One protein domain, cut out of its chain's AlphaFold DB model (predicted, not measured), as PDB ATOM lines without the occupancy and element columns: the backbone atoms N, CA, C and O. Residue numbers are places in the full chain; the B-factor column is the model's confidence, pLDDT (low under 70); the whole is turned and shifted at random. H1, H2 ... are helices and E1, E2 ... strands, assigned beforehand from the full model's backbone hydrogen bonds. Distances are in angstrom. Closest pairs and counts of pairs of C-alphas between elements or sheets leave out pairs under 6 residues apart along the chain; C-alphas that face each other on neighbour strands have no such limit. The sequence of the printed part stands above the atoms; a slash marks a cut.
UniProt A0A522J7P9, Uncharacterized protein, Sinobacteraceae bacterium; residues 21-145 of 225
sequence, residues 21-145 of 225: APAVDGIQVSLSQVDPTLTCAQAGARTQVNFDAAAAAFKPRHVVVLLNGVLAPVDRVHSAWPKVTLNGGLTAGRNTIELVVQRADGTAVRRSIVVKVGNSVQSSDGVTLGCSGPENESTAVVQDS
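What this domain is: This is residues 21 to 145 of the 225 residues of an uncharacterized protein of Sinobacteraceae bacterium (UniProt A0A522J7P9). You are looking at a sandwich of two antiparallel sheets face to face, one of five strands and one of four, their strands running nearly along each other. The short helix H1 covers one end of the four-stranded sheet, over E8, and a long loop, residues 119 to 138, follows E8. The printed part has 125 residues, with one named helix and nine named strands in the order E1 E2 H1 E3 E4 E5 E6 E7 E8 E9. The sheets run E1 E2 E3 E6 E5 and E4 E7 E8 E9, and the class is mostly strand. The whole is compact, with a radius of gyration of the C-alphas of 15.2 A, yet elongated, spanning 50 by 31 by 24 A.

Where its parts are: Find C-alpha 21 at (-41.248, -46.848, -27.944), where E1, residues 21 to 24, begins. In its sheet come E2, residues 27 to 31, 13.6 A long; E3, residues 48 to 52, 12.6 A; E6, residues 83 to 87, 12.8 A; and E5, residues 77 to 80. In the other sheet, E4, residues 60 to 67, is 19.8 A long. Start at C-alpha 93, (-43.042, -38.173, -45.132), and E7 runs 32.3 A to residue 103; E8, residues 108 to 118, runs 32.1 A. E9, residues 139 to 144, ends at (-37.407, -42.257, -31.171). H1 is residues 40 to 46.

How they stand to each other: In the five-stranded sheet, E1 and E5 are edge strands. Look at N 30 and O 50, 2.9 A, between E2 and E3, and at N 51 and O 84, 2.8 A, between E3 and E6. The hairpin E5 and E6 has N 78 and O 85 at 2.8 A. Across the sandwich, the best planes of the facing parts are 13 degrees apart; the closest C-alphas of E3 and E7, Phe 51 and Leu 99, are 7.7 A apart. The other sheet is twisted. E7, E8 and E9 form a meander, each strand the antiparallel neighbour of the one before: see N 97 and O 113, 2.8 A, and N 114 and O 143, 2.9 A. E4 and E7 are antiparallel neighbours, with N 64 and O 100 within hydrogen-bond range at 2.9 A. H1 is on this sheet at a height of 9.0 A, over E8 and along the strands, at 26 degrees to E8 on the local plane; the closest C-alphas, Cys 40 and Gly 118, are 5.8 A apart. In H1 every O i to N i+4 pair is within hydrogen-bond range.

The domain as a whole: The C-alphas farthest apart, Asp 105 and Pro 134, are 50.9 A apart. The printed part has no cut. The link from E8 to E9, 20 residues, is long. Check the B-factor column: the mean pLDDT of the printed part is 74.8, and residues 21 to 24, 33 to 41 and 118 to 145 are under 70.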
ATOM      1  N   ALA A  21     -42.516 -47.416 -28.394       57.00
ATOM      2  CA  ALA A  21     -41.248 -46.848 -27.944       57.00
ATOM      3  C   ALA A  21     -41.031 -47.138 -26.443       57.00
ATOM      4  O   ALA A  21     -42.018 -47.263 -25.706       57.00
ATOM      5  N   PRO A  22     -39.775 -47.228 -25.961       57.44
ATOM      6  CA  PRO A  22     -39.495 -47.363 -24.533       57.44
ATOM      7  C   PRO A  22     -40.076 -46.184 -23.735       57.44
ATOM      8  O   PRO A  22     -40.236 -45.074 -24.250       57.44
ATOM      9  N   ALA A  23     -40.409 -46.428 -22.467       62.00
ATOM     10  CA  ALA A  23     -40.901 -45.383 -21.577       62.00
ATOM     11  C   ALA A  23     -39.766 -44.414 -21.213       62.00
ATOM     12  O   ALA A  23     -38.690 -44.856 -20.818       62.00
ATOM     13  N   VAL A  24     -40.023 -43.107 -21.285       64.12
ATOM     14  CA  VAL A  24     -39.122 -42.060 -20.766       64.12
ATOM     15  C   VAL A  24     -39.922 -41.219 -19.784       64.12
ATOM     16  O   VAL A  24     -41.049 -40.840 -20.094       64.12
ATOM     17  N   ASP A  25     -39.389 -41.000 -18.578       74.69
ATOM     18  CA  ASP A  25     -40.105 -40.351 -17.466       74.69
ATOM     19  C   ASP A  25     -41.485 -40.977 -17.161       74.69
ATOM     20  O   ASP A  25     -42.427 -40.300 -16.748       74.69
ATOM     21  N   GLY A  26     -41.618 -42.287 -17.397       83.00
ATOM     22  CA  GLY A  26     -42.875 -43.023 -17.228       83.00
ATOM     23  C   GLY A  26     -43.901 -42.817 -18.350       83.00
ATOM     24  O   GLY A  26     -45.008 -43.337 -18.240       83.00
ATOM     25  N   ILE A  27     -43.544 -42.102 -19.425       84.31
ATOM     26  CA  ILE A  27     -44.390 -41.874 -20.603       84.31
ATOM     27  C   ILE A  27     -44.014 -42.860 -21.712       84.31
ATOM     28  O   ILE A  27     -42.939 -42.774 -22.318       84.31
ATOM     29  N   GLN A  28     -44.919 -43.788 -21.997       86.81
ATOM     30  CA  GLN A  28     -44.867 -44.694 -23.140       86.81
ATOM     31  C   GLN A  28     -45.536 -44.067 -24.359       86.81
ATOM     32  O   GLN A  28     -46.496 -43.310 -24.229       86.81
ATOM     33  N   VAL A  29     -45.047 -44.410 -25.552       84.94
ATOM     34  CA  VAL A  29     -45.652 -43.965 -26.811       84.94
ATOM     35  C   VAL A  29     -45.921 -45.160 -27.707       84.94
ATOM     36  O   VAL A  29     -45.079 -46.051 -27.844       84.94
ATOM     37  N   SER A  30     -47.101 -45.184 -28.314       83.56
ATOM     38  CA  SER A  30     -47.518 -46.231 -29.242       83.56
ATOM     39  C   SER A  30     -48.315 -45.661 -30.406       83.56
ATOM     40  O   SER A  30     -48.917 -44.592 -30.295       83.56
ATOM     41  N   LEU A  31     -48.319 -46.383 -31.522       79.44
ATOM     42  CA  LEU A  31     -49.147 -46.070 -32.686       79.44
ATOM     43  C   LEU A  31     -50.305 -47.060 -32.795       79.44
ATOM     44  O   LEU A  31     -50.127 -48.247 -32.519       79.44
ATOM     45  N   SER A  32     -51.479 -46.599 -33.226       77.38
ATOM     46  CA  SER A  32     -52.527 -47.527 -33.661       77.38
ATOM     47  C   SER A  32     -52.053 -48.321 -34.877       77.38
ATOM     48  O   SER A  32     -51.322 -47.800 -35.722       77.38
ATOM     49  N   GLN A  33     -52.511 -49.568 -35.000       63.31
ATOM     50  CA  GLN A  33     -52.372 -50.294 -36.257       63.31
ATOM     51  C   GLN A  33     -53.060 -49.504 -37.370       63.31
ATOM     52  O   GLN A  33     -54.180 -49.016 -37.205       63.31
ATOM     53  N   VAL A  34     -52.360 -49.366 -38.487       63.94
ATOM     54  CA  VAL A  34     -52.886 -48.757 -39.701       63.94
ATOM     55  C   VAL A  34     -53.176 -49.889 -40.669       63.94
ATOM     56  O   VAL A  34     -52.353 -50.788 -40.830       63.94
ATOM     57  N   ASP A  35     -54.358 -49.861 -41.272       62.34
ATOM     58  CA  ASP A  35     -54.738 -50.831 -42.291       62.34
ATOM     59  C   ASP A  35     -53.772 -50.709 -43.490       62.34
ATOM     60  O   ASP A  35     -53.650 -49.617 -44.061       62.34
ATOM     61  N   PRO A  36     -53.066 -51.795 -43.860       56.06
ATOM     62  CA  PRO A  36     -52.060 -51.763 -44.918       56.06
ATOM     63  C   PRO A  36     -52.665 -51.489 -46.300       56.06
ATOM     64  O   PRO A  36     -51.943 -51.060 -47.195       56.06
ATOM     65  N   THR A  37     -53.978 -51.673 -46.478       62.31
ATOM     66  CA  THR A  37     -54.684 -51.394 -47.740       62.31
ATOM     67  C   THR A  37     -54.938 -49.902 -47.975       62.31
ATOM     68  O   THR A  37     -55.368 -49.504 -49.059       62.31
ATOM     69  N   LEU A  38     -54.672 -49.049 -46.978       62.38
ATOM     70  CA  LEU A  38     -54.860 -47.607 -47.089       62.38
ATOM     71  C   LEU A  38     -53.733 -46.946 -47.878       62.38
ATOM     72  O   LEU A  38     -52.547 -47.215 -47.670       62.38
ATOM     73  N   THR A  39     -54.111 -45.966 -48.703       69.25
ATOM     74  CA  THR A  39     -53.143 -45.027 -49.286       69.25
ATOM     75  C   THR A  39     -52.402 -44.283 -48.176       69.25
ATOM     76  O   THR A  39     -52.968 -44.035 -47.113       69.25
ATOM     77  N   CYS A  40     -51.178 -43.819 -48.431       66.69
ATOM     78  CA  CYS A  40     -50.423 -43.029 -47.453       66.69
ATOM     79  C   CYS A  40     -51.211 -41.870 -46.824       66.69
ATOM     80  O   CYS A  40     -51.085 -41.596 -45.633       66.69
ATOM     81  N   ALA A  41     -51.985 -41.142 -47.638       69.31
ATOM     82  CA  ALA A  41     -52.754 -39.996 -47.170       69.31
ATOM     83  C   ALA A  41     -53.851 -40.444 -46.194       69.31
ATOM     84  O   ALA A  41     -54.055 -39.824 -45.152       69.31
ATOM     85  N   GLN A  42     -54.518 -41.559 -46.497       73.75
ATOM     86  CA  GLN A  42     -55.520 -42.156 -45.617       73.75
ATOM     87  C   GLN A  42     -54.885 -42.772 -44.368       73.75
ATOM     88  O   GLN A  42     -55.437 -42.625 -43.282       73.75
ATOM     89  N   ALA A  43     -53.726 -43.413 -44.508       71.25
ATOM     90  CA  ALA A  43     -52.933 -43.930 -43.406       71.25
ATOM     91  C   ALA A  43     -52.578 -42.805 -42.429       71.25
ATOM     92  O   ALA A  43     -52.985 -42.855 -41.274       71.25
ATOM     93  N   GLY A  44     -51.935 -41.731 -42.895       75.00
ATOM     94  CA  GLY A  44     -51.582 -40.583 -42.053       75.00
ATOM     95  C   GLY A  44     -52.787 -39.880 -41.411       75.00
ATOM     96  O   GLY A  44     -52.711 -39.444 -40.261       75.00
ATOM     97  N   ALA A  45     -53.925 -39.831 -42.109       80.31
ATOM     98  CA  ALA A  45     -55.169 -39.282 -41.571       80.31
ATOM     99  C   ALA A  45     -55.832 -40.174 -40.504       80.31
ATOM    100  O   ALA A  45     -56.588 -39.658 -39.684       80.31
ATOM    101  N   ARG A  46     -55.574 -41.487 -40.512       79.19
ATOM    102  CA  ARG A  46     -56.199 -42.465 -39.603       79.19
ATOM    103  C   ARG A  46     -55.274 -42.963 -38.493       79.19
ATOM    104  O   ARG A  46     -55.767 -43.544 -37.531       79.19
ATOM    105  N   THR A  47     -53.967 -42.731 -38.595       80.25
ATOM    106  CA  THR A  47     -53.003 -43.078 -37.544       80.25
ATOM    107  C   THR A  47     -53.315 -42.329 -36.257       80.25
ATOM    108  O   THR A  47     -53.455 -41.107 -36.259       80.25
ATOM    109  N   GLN A  48     -53.343 -43.048 -35.143       89.69
ATOM    110  CA  GLN A  48     -53.404 -42.468 -33.811       89.69
ATOM    111  C   GLN A  48     -52.047 -42.600 -33.131       89.69
ATOM    112  O   GLN A  48     -51.443 -43.676 -33.138       89.69
ATOM    113  N   VAL A  49     -51.585 -41.514 -32.519       88.81
ATOM    114  CA  VAL A  49     -50.413 -41.511 -31.641       88.81
ATOM    115  C   VAL A  49     -50.907 -41.460 -30.205       88.81
ATOM    116  O   VAL A  49     -51.552 -40.494 -29.808       88.81
ATOM    117  N   ASN A  50     -50.590 -42.488 -29.427       92.44
ATOM    118  CA  ASN A  50     -51.012 -42.618 -28.040       92.44
ATOM    119  C   ASN A  50     -49.816 -42.443 -27.111       92.44
ATOM    120  O   ASN A  50     -48.864 -43.224 -27.174       92.44
ATOM    121  N   PHE A  51     -49.904 -41.461 -26.224       92.94
ATOM    122  CA  PHE A  51     -49.014 -41.288 -25.089       92.94
ATOM    123  C   PHE A  51     -49.707 -41.824 -23.835       92.94
ATOM    124  O   PHE A  51     -50.807 -41.384 -23.494       92.94
ATOM    125  N   ASP A  52     -49.067 -42.768 -23.153       93.75
ATOM    126  CA  ASP A  52     -49.542 -43.334 -21.893       93.75
ATOM    127  C   ASP A  52     -48.534 -43.026 -20.785       93.75
ATOM    128  O   ASP A  52     -47.410 -43.526 -20.784       93.75
ATOM    129  N   ALA A  53     -48.943 -42.174 -19.854       92.56
ATOM    130  CA  ALA A  53     -48.156 -41.755 -18.707       92.56
ATOM    131  C   ALA A  53     -48.600 -42.453 -17.411       92.56
ATOM    132  O   ALA A  53     -48.415 -41.905 -16.328       92.56
ATOM    133  N   ALA A  54     -49.221 -43.638 -17.473       91.56
ATOM    134  CA  ALA A  54     -49.699 -44.335 -16.273       91.56
ATOM    135  C   ALA A  54     -48.576 -44.657 -15.269       91.56
ATOM    136  O   ALA A  54     -48.827 -44.723 -14.069       91.56
ATOM    137  N   ALA A  55     -47.340 -44.824 -15.751       88.19
ATOM    138  CA  ALA A  55     -46.158 -45.028 -14.915       88.19
ATOM    139  C   ALA A  55     -45.484 -43.712 -14.474       88.19
ATOM    140  O   ALA A  55     -44.488 -43.743 -13.752       88.19
ATOM    141  N   ALA A  56     -45.989 -42.556 -14.911       86.69
ATOM    142  CA  ALA A  56     -45.441 -41.262 -14.540       86.69
ATOM    143  C   ALA A  56     -45.858 -40.885 -13.111       86.69
ATOM    144  O   ALA A  56     -47.040 -40.755 -12.793       86.69
ATOM    145  N   ALA A  57     -44.877 -40.641 -12.245       86.62
ATOM    146  CA  ALA A  57     -45.094 -40.274 -10.845       86.62
ATOM    147  C   ALA A  57     -45.372 -38.766 -10.650       86.62
ATOM    148  O   ALA A  57     -44.869 -38.153  -9.711       86.62
ATOM    149  N   PHE A  58     -46.138 -38.134 -11.547       85.50
ATOM    150  CA  PHE A  58     -46.465 -36.708 -11.451       85.50
ATOM    151  C   PHE A  58     -47.879 -36.387 -11.945       85.50
ATOM    152  O   PHE A  58     -48.474 -37.116 -12.737       85.50
ATOM    153  N   LYS A  59     -48.417 -35.253 -11.477       87.75
ATOM    154  CA  LYS A  59     -49.686 -34.687 -11.960       87.75
ATOM    155  C   LYS A  59     -49.413 -33.548 -12.947       87.75
ATOM    156  O   LYS A  59     -48.584 -32.682 -12.641       87.75
ATOM    157  N   PRO A  60     -50.098 -33.511 -14.100       92.56
ATOM    158  CA  PRO A  60     -49.943 -32.431 -15.056       92.56
ATOM    159  C   PRO A  60     -50.680 -31.185 -14.560       92.56
ATOM    160  O   PRO A  60     -51.779 -31.265 -14.014       92.56
ATOM    161  N   ARG A  61     -50.083 -30.023 -14.798       92.00
ATOM    162  CA  ARG A  61     -50.742 -28.717 -14.742       92.00
ATOM    163  C   ARG A  61     -51.296 -28.345 -16.116       92.00
ATOM    164  O   ARG A  61     -52.435 -27.907 -16.219       92.00
ATOM    165  N   HIS A  62     -50.494 -28.555 -17.159       92.75
ATOM    166  CA  HIS A  62     -50.866 -28.336 -18.554       92.75
ATOM    167  C   HIS A  62     -50.268 -29.429 -19.439       92.75
ATOM    168  O   HIS A  62     -49.164 -29.908 -19.188       92.75
ATOM    169  N   VAL A  63     -51.003 -29.803 -20.484       93.88
ATOM    170  CA  VAL A  63     -50.587 -30.786 -21.485       93.88
ATOM    171  C   VAL A  63     -50.742 -30.152 -22.856       93.88
ATOM    172  O   VAL A  63     -51.798 -29.603 -23.168       93.88
ATOM    173  N   VAL A  64     -49.691 -30.227 -23.663       95.19
ATOM    174  CA  VAL A  64     -49.656 -29.689 -25.021       95.19
ATOM    175  C   VAL A  64     -49.116 -30.759 -25.957       95.19
ATOM    176  O   VAL A  64     -48.141 -31.434 -25.634       95.19
ATOM    177  N   VAL A  65     -49.739 -30.898 -27.125       96.00
ATOM    178  CA  VAL A  65     -49.232 -31.739 -28.210       96.00
ATOM    179  C   VAL A  65     -48.801 -30.840 -29.357       96.00
ATOM    180  O   VAL A  65     -49.570 -29.987 -29.806       96.00
ATOM    181  N   LEU A  66     -47.576 -31.035 -29.829       95.06
ATOM    182  CA  LEU A  66     -47.036 -30.387 -31.014       95.06
ATOM    183  C   LEU A  66     -46.956 -31.398 -32.152       95.06
ATOM    184  O   LEU A  66     -46.506 -32.526 -31.958       95.06
ATOM    185  N   LEU A  67     -47.355 -30.973 -33.341       94.31
ATOM    186  CA  LEU A  67     -47.148 -31.677 -34.594       94.31
ATOM    187  C   LEU A  67     -46.260 -30.799 -35.478       94.31
ATOM    188  O   LEU A  67     -46.625 -29.680 -35.828       94.31
ATOM    189  N   ASN A  68     -45.074 -31.302 -35.810       91.56
ATOM    190  CA  ASN A  68     -44.040 -30.596 -36.565       91.56
ATOM    191  C   ASN A  68     -43.675 -29.232 -35.947       91.56
ATOM    192  O   ASN A  68     -43.486 -28.247 -36.655       91.56
ATOM    193  N   GLY A  69     -43.600 -29.173 -34.611       90.88
ATOM    194  CA  GLY A  69     -43.263 -27.962 -33.854       90.88
ATOM    195  C   GLY A  69     -44.404 -26.948 -33.701       90.88
ATOM    196  O   GLY A  69     -44.211 -25.917 -33.063       90.88
ATOM    197  N   VAL A  70     -45.593 -27.231 -34.243       94.38
ATOM    198  CA  VAL A  70     -46.781 -26.366 -34.149       94.38
ATOM    199  C   VAL A  70     -47.833 -27.030 -33.268       94.38
ATOM    200  O   VAL A  70     -47.919 -28.254 -33.236       94.38
ATOM    201  N   LEU A  71     -48.646 -26.247 -32.551       93.88
ATOM    202  CA  LEU A  71     -49.765 -26.775 -31.766       93.88
ATOM    203  C   LEU A  71     -50.664 -27.666 -32.630       93.88
ATOM    204  O   LEU A  71     -51.164 -27.239 -33.673       93.88
ATOM    205  N   ALA A  72     -50.872 -28.902 -32.181       93.75
ATOM    206  CA  ALA A  72     -51.804 -29.798 -32.839       93.75
ATOM    207  C   ALA A  72     -53.242 -29.243 -32.721       93.75
ATOM    208  O   ALA A  72     -53.592 -28.676 -31.680       93.75
ATOM    209  N   PRO A  73     -54.088 -29.405 -33.755       93.44
ATOM    210  CA  PRO A  73     -55.483 -28.979 -33.698       93.44
ATOM    211  C   PRO A  73     -56.223 -29.599 -32.506       93.44
ATOM    212  O   PRO A  73     -56.116 -30.802 -32.257       93.44
ATOM    213  N   VAL A  74     -56.975 -28.784 -31.762       90.44
ATOM    214  CA  VAL A  74     -57.643 -29.209 -30.518       90.44
ATOM    215  C   VAL A  74     -58.699 -30.293 -30.744       90.44
ATOM    216  O   VAL A  74     -58.907 -31.131 -29.876       90.44
ATOM    217  N   ASP A  75     -59.318 -30.323 -31.923       94.12
ATOM    218  CA  ASP A  75     -60.274 -31.349 -32.355       94.12
ATOM    219  C   ASP A  75     -59.619 -32.717 -32.596       94.12
ATOM    220  O   ASP A  75     -60.305 -33.736 -32.642       94.12
ATOM    221  N   ARG A  76     -58.288 -32.753 -32.728       93.44
ATOM    222  CA  ARG A  76     -57.508 -33.976 -32.950       93.44
ATOM    223  C   ARG A  76     -56.805 -34.477 -31.700       93.44
ATOM    224  O   ARG A  76     -56.299 -35.596 -31.709       93.44
ATOM    225  N   VAL A  77     -56.743 -33.672 -30.643       96.00
ATOM    226  CA  VAL A  77     -56.077 -34.038 -29.395       96.00
ATOM    227  C   VAL A  77     -57.122 -34.410 -28.357       96.00
ATOM    228  O   VAL A  77     -57.848 -33.562 -27.846       96.00
ATOM    229  N   HIS A  78     -57.147 -35.682 -27.976       96.12
ATOM    230  CA  HIS A  78     -57.924 -36.145 -26.835       96.12
ATOM    231  C   HIS A  78     -56.996 -36.286 -25.636       96.12
ATOM    232  O   HIS A  78     -56.181 -37.206 -25.565       96.12
ATOM    233  N   SER A  79     -57.113 -35.356 -24.694       93.06
ATOM    234  CA  SER A  79     -56.325 -35.354 -23.465       93.06
ATOM    235  C   SER A  79     -57.194 -35.775 -22.285       93.06
ATOM    236  O   SER A  79     -58.079 -35.033 -21.863       93.06
ATOM    237  N   ALA A  80     -56.909 -36.950 -21.730       92.50
ATOM    238  CA  ALA A  80     -57.515 -37.471 -20.511       92.50
ATOM    239  C   ALA A  80     -56.418 -38.145 -19.678       92.50
ATOM    240  O   ALA A  80     -56.198 -39.353 -19.772       92.50
ATOM    241  N   TRP A  81     -55.686 -37.342 -18.895       90.81
ATOM    242  CA  TRP A  81     -54.529 -37.813 -18.127       90.81
ATOM    243  C   TRP A  81     -54.860 -39.084 -17.318       90.81
ATOM    244  O   TRP A  81     -55.885 -39.098 -16.631       90.81
ATOM    245  N   PRO A  82     -54.023 -40.142 -17.366       94.81
ATOM    246  CA  PRO A  82     -52.652 -40.193 -17.892       94.81
ATOM    247  C   PRO A  82     -52.516 -40.484 -19.394       94.81
ATOM    248  O   PRO A  82     -51.407 -40.727 -19.867       94.81
ATOM    249  N   LYS A  83     -53.612 -40.467 -20.155       95.44
ATOM    250  CA  LYS A  83     -53.610 -40.783 -21.586       95.44
ATOM    251  C   LYS A  83     -53.805 -39.539 -22.440       95.44
ATOM    252  O   LYS A  83     -54.672 -38.705 -22.173       95.44
ATOM    253  N   VAL A  84     -53.000 -39.424 -23.487       96.00
ATOM    254  CA  VAL A  84     -53.113 -38.354 -24.481       96.00
ATOM    255  C   VAL A  84     -53.024 -38.980 -25.859       96.00
ATOM    256  O   VAL A  84     -52.056 -39.674 -26.164       96.00
ATOM    257  N   THR A  85     -54.023 -38.725 -26.693       96.00
ATOM    258  CA  THR A  85     -54.099 -39.277 -28.042       96.00
ATOM    259  C   THR A  85     -54.151 -38.153 -29.061       96.00
ATOM    260  O   THR A  85     -54.975 -37.247 -28.949       96.00
ATOM    261  N   LEU A  86     -53.286 -38.228 -30.070       94.88
ATOM    262  CA  LEU A  86     -53.376 -37.429 -31.287       94.88
ATOM    263  C   LEU A  86     -53.996 -38.283 -32.395       94.88
ATOM    264  O   LEU A  86     -53.424 -39.303 -32.782       94.88
ATOM    265  N   ASN A  87     -55.137 -37.845 -32.917       94.00
ATOM    266  CA  ASN A  87     -55.865 -38.495 -33.997       94.00
ATOM    267  C   ASN A  87     -55.509 -37.874 -35.350       94.00
ATOM    268  O   ASN A  87     -55.935 -36.765 -35.680       94.00
ATOM    269  N   GLY A  88     -54.766 -38.621 -36.161       87.44
ATOM    270  CA  GLY A  88     -54.463 -38.266 -37.538       87.44
ATOM    271  C   GLY A  88     -53.640 -36.987 -37.682       87.44
ATOM    272  O   GLY A  88     -52.870 -36.587 -36.810       87.44
ATOM    273  N   GLY A  89     -53.796 -36.344 -38.838       86.06
ATOM    274  CA  GLY A  89     -53.062 -35.131 -39.195       86.06
ATOM    275  C   GLY A  89     -51.626 -35.354 -39.647       86.06
ATOM    276  O   GLY A  89     -50.950 -34.379 -39.960       86.06
ATOM    277  N   LEU A  90     -51.183 -36.607 -39.733       85.19
ATOM    278  CA  LEU A  90     -49.874 -36.933 -40.274       85.19
ATOM    279  C   LEU A  90     -49.910 -36.817 -41.797       85.19
ATOM    280  O   LEU A  90     -50.837 -37.303 -42.451       85.19
ATOM    281  N   THR A  91     -48.888 -36.194 -42.366       82.56
ATOM    282  CA  THR A  91     -48.711 -36.106 -43.816       82.56
ATOM    283  C   THR A  91     -47.762 -37.191 -44.300       82.56
ATOM    284  O   THR A  91     -47.001 -37.758 -43.514       82.56
ATOM    285  N   ALA A  92     -47.767 -37.466 -45.606       74.12
ATOM    286  CA  ALA A  92     -46.710 -38.262 -46.218       74.12
ATOM    287  C   ALA A  92     -45.333 -37.683 -45.846       74.12
ATOM    288  O   ALA A  92     -45.151 -36.463 -45.813       74.12
ATOM    289  N   GLY A  93     -44.380 -38.557 -45.545       70.94
ATOM    290  CA  GLY A  93     -43.042 -38.173 -45.132       70.94
ATOM    291  C   GLY A  93     -42.779 -38.336 -43.636       70.94
ATOM    292  O   GLY A  93     -43.243 -39.275 -42.984       70.94
ATOM    293  N   ARG A  94     -41.962 -37.427 -43.099       79.75
ATOM    294  CA  ARG A  94     -41.536 -37.398 -41.698       79.75
ATOM    295  C   ARG A  94     -42.436 -36.453 -40.903       79.75
ATOM    296  O   ARG A  94     -42.511 -35.275 -41.228       79.75
ATOM    297  N   ASN A  95     -43.036 -36.957 -39.831       82.19
ATOM    298  CA  ASN A  95     -43.820 -36.168 -38.886       82.19
ATOM    299  C   ASN A  95     -43.167 -36.253 -37.509       82.19
ATOM    300  O   ASN A  95     -42.897 -37.351 -37.031       82.19
ATOM    301  N   THR A  96     -42.924 -35.121 -36.865       88.69
ATOM    302  CA  THR A  96     -42.435 -35.069 -35.483       88.69
ATOM    303  C   THR A  96     -43.613 -34.752 -34.573       88.69
ATOM    304  O   THR A  96     -44.260 -33.725 -34.757       88.69
ATOM    305  N   ILE A  97     -43.902 -35.616 -33.604       91.44
ATOM    306  CA  ILE A  97     -44.969 -35.408 -32.623       91.44
ATOM    307  C   ILE A  97     -44.347 -35.278 -31.248       91.44
ATOM    308  O   ILE A  97     -43.541 -36.117 -30.850       91.44
ATOM    309  N   GLU A  98     -44.739 -34.247 -30.514       92.62
ATOM    310  CA  GLU A  98     -44.165 -33.941 -29.213       92.62
ATOM    311  C   GLU A  98     -45.258 -33.743 -28.181       92.62
ATOM    312  O   GLU A  98     -46.144 -32.914 -28.357       92.62
ATOM    313  N   LEU A  99     -45.177 -34.483 -27.085       94.06
ATOM    314  CA  LEU A  99     -45.964 -34.245 -25.891       94.06
ATOM    315  C   LEU A  99     -45.137 -33.393 -24.931       94.06
ATOM    316  O   LEU A  99     -44.060 -33.808 -24.502       94.06
ATOM    317  N   VAL A 100     -45.659 -32.229 -24.564       93.94
ATOM    318  CA  VAL A 100     -45.101 -31.366 -23.524       93.94
ATOM    319  C   VAL A 100     -46.056 -31.374 -22.340       93.94
ATOM    320  O   VAL A 100     -47.214 -30.973 -22.459       93.94
ATOM    321  N   VAL A 101     -45.575 -31.831 -21.188       93.19
ATOM    322  CA  VAL A 101     -46.350 -31.872 -19.949       93.19
ATOM    323  C   VAL A 101     -45.709 -30.955 -18.930       93.19
ATOM    324  O   VAL A 101     -44.625 -31.242 -18.426       93.19
ATOM    325  N   GLN A 102     -46.384 -29.860 -18.600       91.62
ATOM    326  CA  GLN A 102     -45.984 -29.020 -17.483       91.62
ATOM    327  C   GLN A 102     -46.442 -29.679 -16.184       91.62
ATOM    328  O   GLN A 102     -47.627 -29.968 -16.014       91.62
ATOM    329  N   ARG A 103     -45.515 -29.913 -15.263       89.31
ATOM    330  CA  ARG A 103     -45.773 -30.443 -13.926       89.31
ATOM    331  C   ARG A 103     -46.277 -29.339 -12.993       89.31
ATOM    332  O   ARG A 103     -46.149 -28.143 -13.263       89.31
ATOM    333  N   ALA A 104     -46.847 -29.747 -11.863       84.75
ATOM    334  CA  ALA A 104     -47.308 -28.821 -10.826       84.75
ATOM    335  C   ALA A 104     -46.175 -27.964 -10.222       84.75
ATOM    336  O   ALA A 104     -46.425 -26.830  -9.827       84.75
ATOM    337  N   ASP A 105     -44.940 -28.477 -10.207       84.38
ATOM    338  CA  ASP A 105     -43.736 -27.771  -9.742       84.38
ATOM    339  C   ASP A 105     -43.210 -26.711 -10.737       84.38
ATOM    340  O   ASP A 105     -42.230 -26.027 -10.458       84.38
ATOM    341  N   GLY A 106     -43.863 -26.558 -11.896       83.38
ATOM    342  CA  GLY A 106     -43.483 -25.611 -12.943       83.38
ATOM    343  C   GLY A 106     -42.482 -26.152 -13.965       83.38
ATOM    344  O   GLY A 106     -42.297 -25.508 -14.999       83.38
ATOM    345  N   THR A 107     -41.890 -27.329 -13.736       87.69
ATOM    346  CA  THR A 107     -41.011 -27.997 -14.711       87.69
ATOM    347  C   THR A 107     -41.815 -28.597 -15.864       87.69
ATOM    348  O   THR A 107     -43.017 -28.833 -15.741       87.69
ATOM    349  N   ALA A 108     -41.174 -28.842 -17.008       87.25
ATOM    350  CA  ALA A 108     -41.812 -29.463 -18.165       87.25
ATOM    351  C   ALA A 108     -41.092 -30.752 -18.567       87.25
ATOM    352  O   ALA A 108     -39.866 -30.795 -18.626       87.25
ATOM    353  N   VAL A 109     -41.871 -31.788 -18.874       88.00
ATOM    354  CA  VAL A 109     -41.403 -33.031 -19.495       88.00
ATOM    355  C   VAL A 109     -41.738 -32.976 -20.973       88.00
ATOM    356  O   VAL A 109     -42.868 -32.639 -21.329       88.00
ATOM    357  N   ARG A 110     -40.781 -33.333 -21.830       89.88
ATOM    358  CA  ARG A 110     -40.976 -33.408 -23.278       89.88
ATOM    359  C   ARG A 110     -40.738 -34.832 -23.758       89.88
ATOM    360  O   ARG A 110     -39.679 -35.403 -23.515       89.88
ATOM    361  N   ARG A 111     -41.706 -35.395 -24.478       86.50
ATOM    362  CA  ARG A 111     -41.570 -36.680 -25.170       86.50
ATOM    363  C   ARG A 111     -41.796 -36.461 -26.656       86.50
ATOM    364  O   ARG A 111     -42.897 -36.102 -27.050       86.50
ATOM    365  N   SER A 112     -40.766 -36.684 -27.463       85.06
ATOM    366  CA  SER A 112     -40.829 -36.558 -28.920       85.06
ATOM    367  C   SER A 112     -40.783 -37.932 -29.577       85.06
ATOM    368  O   SER A 112     -40.059 -38.815 -29.117       85.06
ATOM    369  N   ILE A 113     -41.550 -38.113 -30.647       81.62
ATOM    370  CA  ILE A 113     -41.438 -39.255 -31.546       81.62
ATOM    371  C   ILE A 113     -41.456 -38.782 -32.995       81.62
ATOM    372  O   ILE A 113     -42.113 -37.801 -33.346       81.62
ATOM    373  N   VAL A 114     -40.773 -39.520 -33.860       80.88
ATOM    374  CA  VAL A 114     -40.853 -39.322 -35.303       80.88
ATOM    375  C   VAL A 114     -41.679 -40.446 -35.906       80.88
ATOM    376  O   VAL A 114     -41.321 -41.618 -35.781       80.88
ATOM    377  N   VAL A 115     -42.763 -40.087 -36.587       77.69
ATOM    378  CA  VAL A 115     -43.615 -41.012 -37.336       77.69
ATOM    379  C   VAL A 115     -43.392 -40.808 -38.820       77.69
ATOM    380  O   VAL A 115     -43.555 -39.714 -39.368       77.69
ATOM    381  N   LYS A 116     -43.009 -41.897 -39.473       73.81
ATOM    382  CA  LYS A 116     -42.801 -41.961 -40.916       73.81
ATOM    383  C   LYS A 116     -44.056 -42.521 -41.577       73.81
ATOM    384  O   LYS A 116     -44.510 -43.590 -41.181       73.81
ATOM    385  N   VAL A 117     -44.601 -41.804 -42.558       74.50
ATOM    386  CA  VAL A 117     -45.761 -42.223 -43.362       74.50
ATOM    387  C   VAL A 117     -45.318 -42.305 -44.823       74.50
ATOM    388  O   VAL A 117     -45.050 -41.277 -45.441       74.50
ATOM    389  N   GLY A 118     -45.191 -43.508 -45.376       64.25
ATOM    390  CA  GLY A 118     -44.739 -43.711 -46.755       64.25
ATOM    391  C   GLY A 118     -44.173 -45.107 -47.000       64.25
ATOM    392  O   GLY A 118     -44.007 -45.882 -46.061       64.25
ATOM    393  N   ASN A 119     -43.844 -45.396 -48.263       55.84
ATOM    394  CA  ASN A 119     -43.622 -46.771 -48.734       55.84
ATOM    395  C   ASN A 119     -42.174 -47.116 -49.121       55.84
ATOM    396  O   ASN A 119     -41.951 -48.172 -49.703       55.84
ATOM    397  N   SER A 120     -41.164 -46.283 -48.837       51.19
ATOM    398  CA  SER A 120     -39.783 -46.692 -49.135       51.19
ATOM    399  C   SER A 120     -38.742 -46.206 -48.139       51.19
ATOM    400  O   SER A 120     -38.651 -45.030 -47.785       51.19
ATOM    401  N   VAL A 121     -37.935 -47.176 -47.720       44.88
ATOM    402  CA  VAL A 121     -36.813 -47.079 -46.799       44.88
ATOM    403  C   VAL A 121     -35.558 -47.434 -47.586       44.88
ATOM    404  O   VAL A 121     -34.978 -48.459 -47.293       44.88
ATOM    405  N   GLN A 122     -35.141 -46.654 -48.591       41.41
ATOM    406  CA  GLN A 122     -33.729 -46.590 -49.016       41.41
ATOM    407  C   GLN A 122     -33.429 -45.264 -49.732       41.41
ATOM    408  O   GLN A 122     -33.914 -44.994 -50.824       41.41
ATOM    409  N   SER A 123     -32.597 -44.440 -49.102       37.94
ATOM    410  CA  SER A 123     -31.824 -43.372 -49.740       37.94
ATOM    411  C   SER A 123     -30.488 -43.311 -49.001       37.94
ATOM    412  O   SER A 123     -30.478 -43.342 -47.767       37.94
ATOM    413  N   SER A 124     -29.389 -43.249 -49.755       39.91
ATOM    414  CA  SER A 124     -28.010 -43.118 -49.261       39.91
ATOM    415  C   SER A 124     -27.790 -41.890 -48.374       39.91
ATOM    416  O   SER A 124     -26.820 -41.855 -47.622       39.91
ATOM    417  N   ASP A 125     -28.719 -40.930 -48.414       41.88
ATOM    418  CA  ASP A 125     -28.597 -39.619 -47.775       41.88
ATOM    419  C   ASP A 125     -29.559 -39.458 -46.583       41.88
ATOM    420  O   ASP A 125     -29.681 -38.381 -46.005       41.88
ATOM    421  N   GLY A 126     -30.245 -40.536 -46.183       44.72
ATOM    422  CA  GLY A 126     -31.076 -40.546 -44.981       44.72
ATOM    423  C   GLY A 126     -32.438 -39.865 -45.157       44.72
ATOM    424  O   GLY A 126     -32.690 -38.793 -44.621       44.72
ATOM    425  N   VAL A 127     -33.378 -40.618 -45.746       44.56
ATOM    426  CA  VAL A 127     -34.848 -40.453 -45.654       44.56
ATOM    427  C   VAL A 127     -35.474 -39.405 -46.593       44.56
ATOM    428  O   VAL A 127     -35.844 -38.313 -46.175       44.56
ATOM    429  N   THR A 128     -35.764 -39.812 -47.836       37.97
ATOM    430  CA  THR A 128     -36.878 -39.240 -48.618       37.97
ATOM    431  C   THR A 128     -38.023 -40.249 -48.615       37.97
ATOM    432  O   THR A 128     -37.957 -41.277 -49.280       37.97
ATOM    433  N   LEU A 129     -39.052 -39.994 -47.807       46.91
ATOM    434  CA  LEU A 129     -40.254 -40.825 -47.730       46.91
ATOM    435  C   LEU A 129     -41.313 -40.212 -48.639       46.91
ATOM    436  O   LEU A 129     -41.856 -39.152 -48.335       46.91
ATOM    437  N   GLY A 130     -41.563 -40.870 -49.765       42.06
ATOM    438  CA  GLY A 130     -42.589 -40.491 -50.726       42.06
ATOM    439  C   GLY A 130     -43.710 -41.522 -50.794       42.06
ATOM    440  O   GLY A 130     -43.555 -42.674 -50.382       42.06
ATOM    441  N   CYS A 131     -44.837 -41.093 -51.348       46.66
ATOM    442  CA  CYS A 131     -45.952 -41.957 -51.706       46.66
ATOM    443  C   CYS A 131     -45.962 -42.086 -53.219       46.66
ATOM    444  O   CYS A 131     -46.471 -41.218 -53.923       46.66
ATOM    445  N   SER A 132     -45.305 -43.127 -53.714       40.75
ATOM    446  CA  SER A 132     -45.234 -43.443 -55.135       40.75
ATOM    447  C   SER A 132     -46.041 -44.710 -55.412       40.75
ATOM    448  O   SER A 132     -45.673 -45.775 -54.924       40.75
ATOM    449  N   GLY A 133     -47.106 -44.583 -56.210       39.84
ATOM    450  CA  GLY A 133     -47.902 -45.697 -56.742       39.84
ATOM    451  C   GLY A 133     -49.309 -45.841 -56.127       39.84
ATOM    452  O   GLY A 133     -49.484 -45.543 -54.946       39.84
ATOM    453  N   PRO A 134     -50.322 -46.275 -56.909       36.12
ATOM    454  CA  PRO A 134     -51.695 -46.517 -56.437       36.12
ATOM    455  C   PRO A 134     -51.856 -47.807 -55.613       36.12
ATOM    456  O   PRO A 134     -52.925 -48.065 -55.069       36.12
ATOM    457  N   GLU A 135     -50.799 -48.604 -55.506       37.28
ATOM    458  CA  GLU A 135     -50.791 -49.930 -54.899       37.28
ATOM    459  C   GLU A 135     -49.493 -50.021 -54.098       37.28
ATOM    460  O   GLU A 135     -48.418 -49.857 -54.675       37.28
ATOM    461  N   ASN A 136     -49.604 -50.177 -52.774       39.62
ATOM    462  CA  ASN A 136     -48.692 -50.895 -51.868       39.62
ATOM    463  C   ASN A 136     -48.632 -50.270 -50.467       39.62
ATOM    464  O   ASN A 136     -48.968 -49.108 -50.250       39.62
ATOM    465  N   GLU A 137     -48.277 -51.111 -49.508       39.41
ATOM    466  CA  GLU A 137     -48.702 -51.079 -48.111       39.41
ATOM    467  C   GLU A 137     -48.080 -49.960 -47.263       39.41
ATOM    468  O   GLU A 137     -46.866 -49.751 -47.257       39.41
ATOM    469  N   SER A 138     -48.916 -49.279 -46.472       36.16
ATOM    470  CA  SER A 138     -48.479 -48.228 -45.546       36.16
ATOM    471  C   SER A 138     -47.786 -48.820 -44.311       36.16
ATOM    472  O   SER A 138     -48.438 -49.422 -43.458       36.16
ATOM    473  N   THR A 139     -46.477 -48.597 -44.155       37.78
ATOM    474  CA  THR A 139     -45.739 -48.970 -42.931       37.78
ATOM    475  C   THR A 139     -45.473 -47.733 -42.071       37.78
ATOM    476  O   THR A 139     -44.767 -46.818 -42.492       37.78
ATOM    477  N   ALA A 140     -46.008 -47.694 -40.848       34.28
ATOM    478  CA  ALA A 140     -45.698 -46.643 -39.879       34.28
ATOM    479  C   ALA A 140     -44.496 -47.058 -39.015       34.28
ATOM    480  O   ALA A 140     -44.591 -47.981 -38.208       34.28
ATOM    481  N   VAL A 141     -43.358 -46.373 -39.169       39.31
ATOM    482  CA  VAL A 141     -42.153 -46.619 -38.357       39.31
ATOM    483  C   VAL A 141     -41.993 -45.504 -37.327       39.31
ATOM    484  O   VAL A 141     -41.944 -44.326 -37.693       39.31
ATOM    485  N   VAL A 142     -41.883 -45.883 -36.050       37.66
ATOM    486  CA  VAL A 142     -41.524 -44.983 -34.945       37.66
ATOM    487  C   VAL A 142     -40.004 -44.894 -34.875       37.66
ATOM    488  O   VAL A 142     -39.339 -45.900 -34.628       37.66
ATOM    489  N   GLN A 143     -39.449 -43.703 -35.073       36.81
ATOM    490  CA  GLN A 143     -38.051 -43.423 -34.754       36.81
ATOM    491  C   GLN A 143     -38.019 -42.489 -33.541       36.81
ATOM    492  O   GLN A 143     -38.515 -41.366 -33.590       36.81
ATOM    493  N   ASP A 144     -37.504 -42.998 -32.426       37.12
ATOM    494  CA  ASP A 144     -37.407 -42.257 -31.171       37.12
ATOM    495  C   ASP A 144     -36.238 -41.262 -31.251       37.12
ATOM    496  O   ASP A 144     -35.166 -41.576 -31.771       37.12
ATOM    497  N   SER A 145     -36.446 -40.038 -30.786       35.19
ATOM    498  CA  SER A 145     -35.384 -39.044 -30.639       35.19
ATOM    499  C   SER A 145     -35.573 -38.384 -29.284       35.19
ATOM    500  O   SER A 145     -36.459 -37.556 -29.084       35.19
TER     501      SER A 145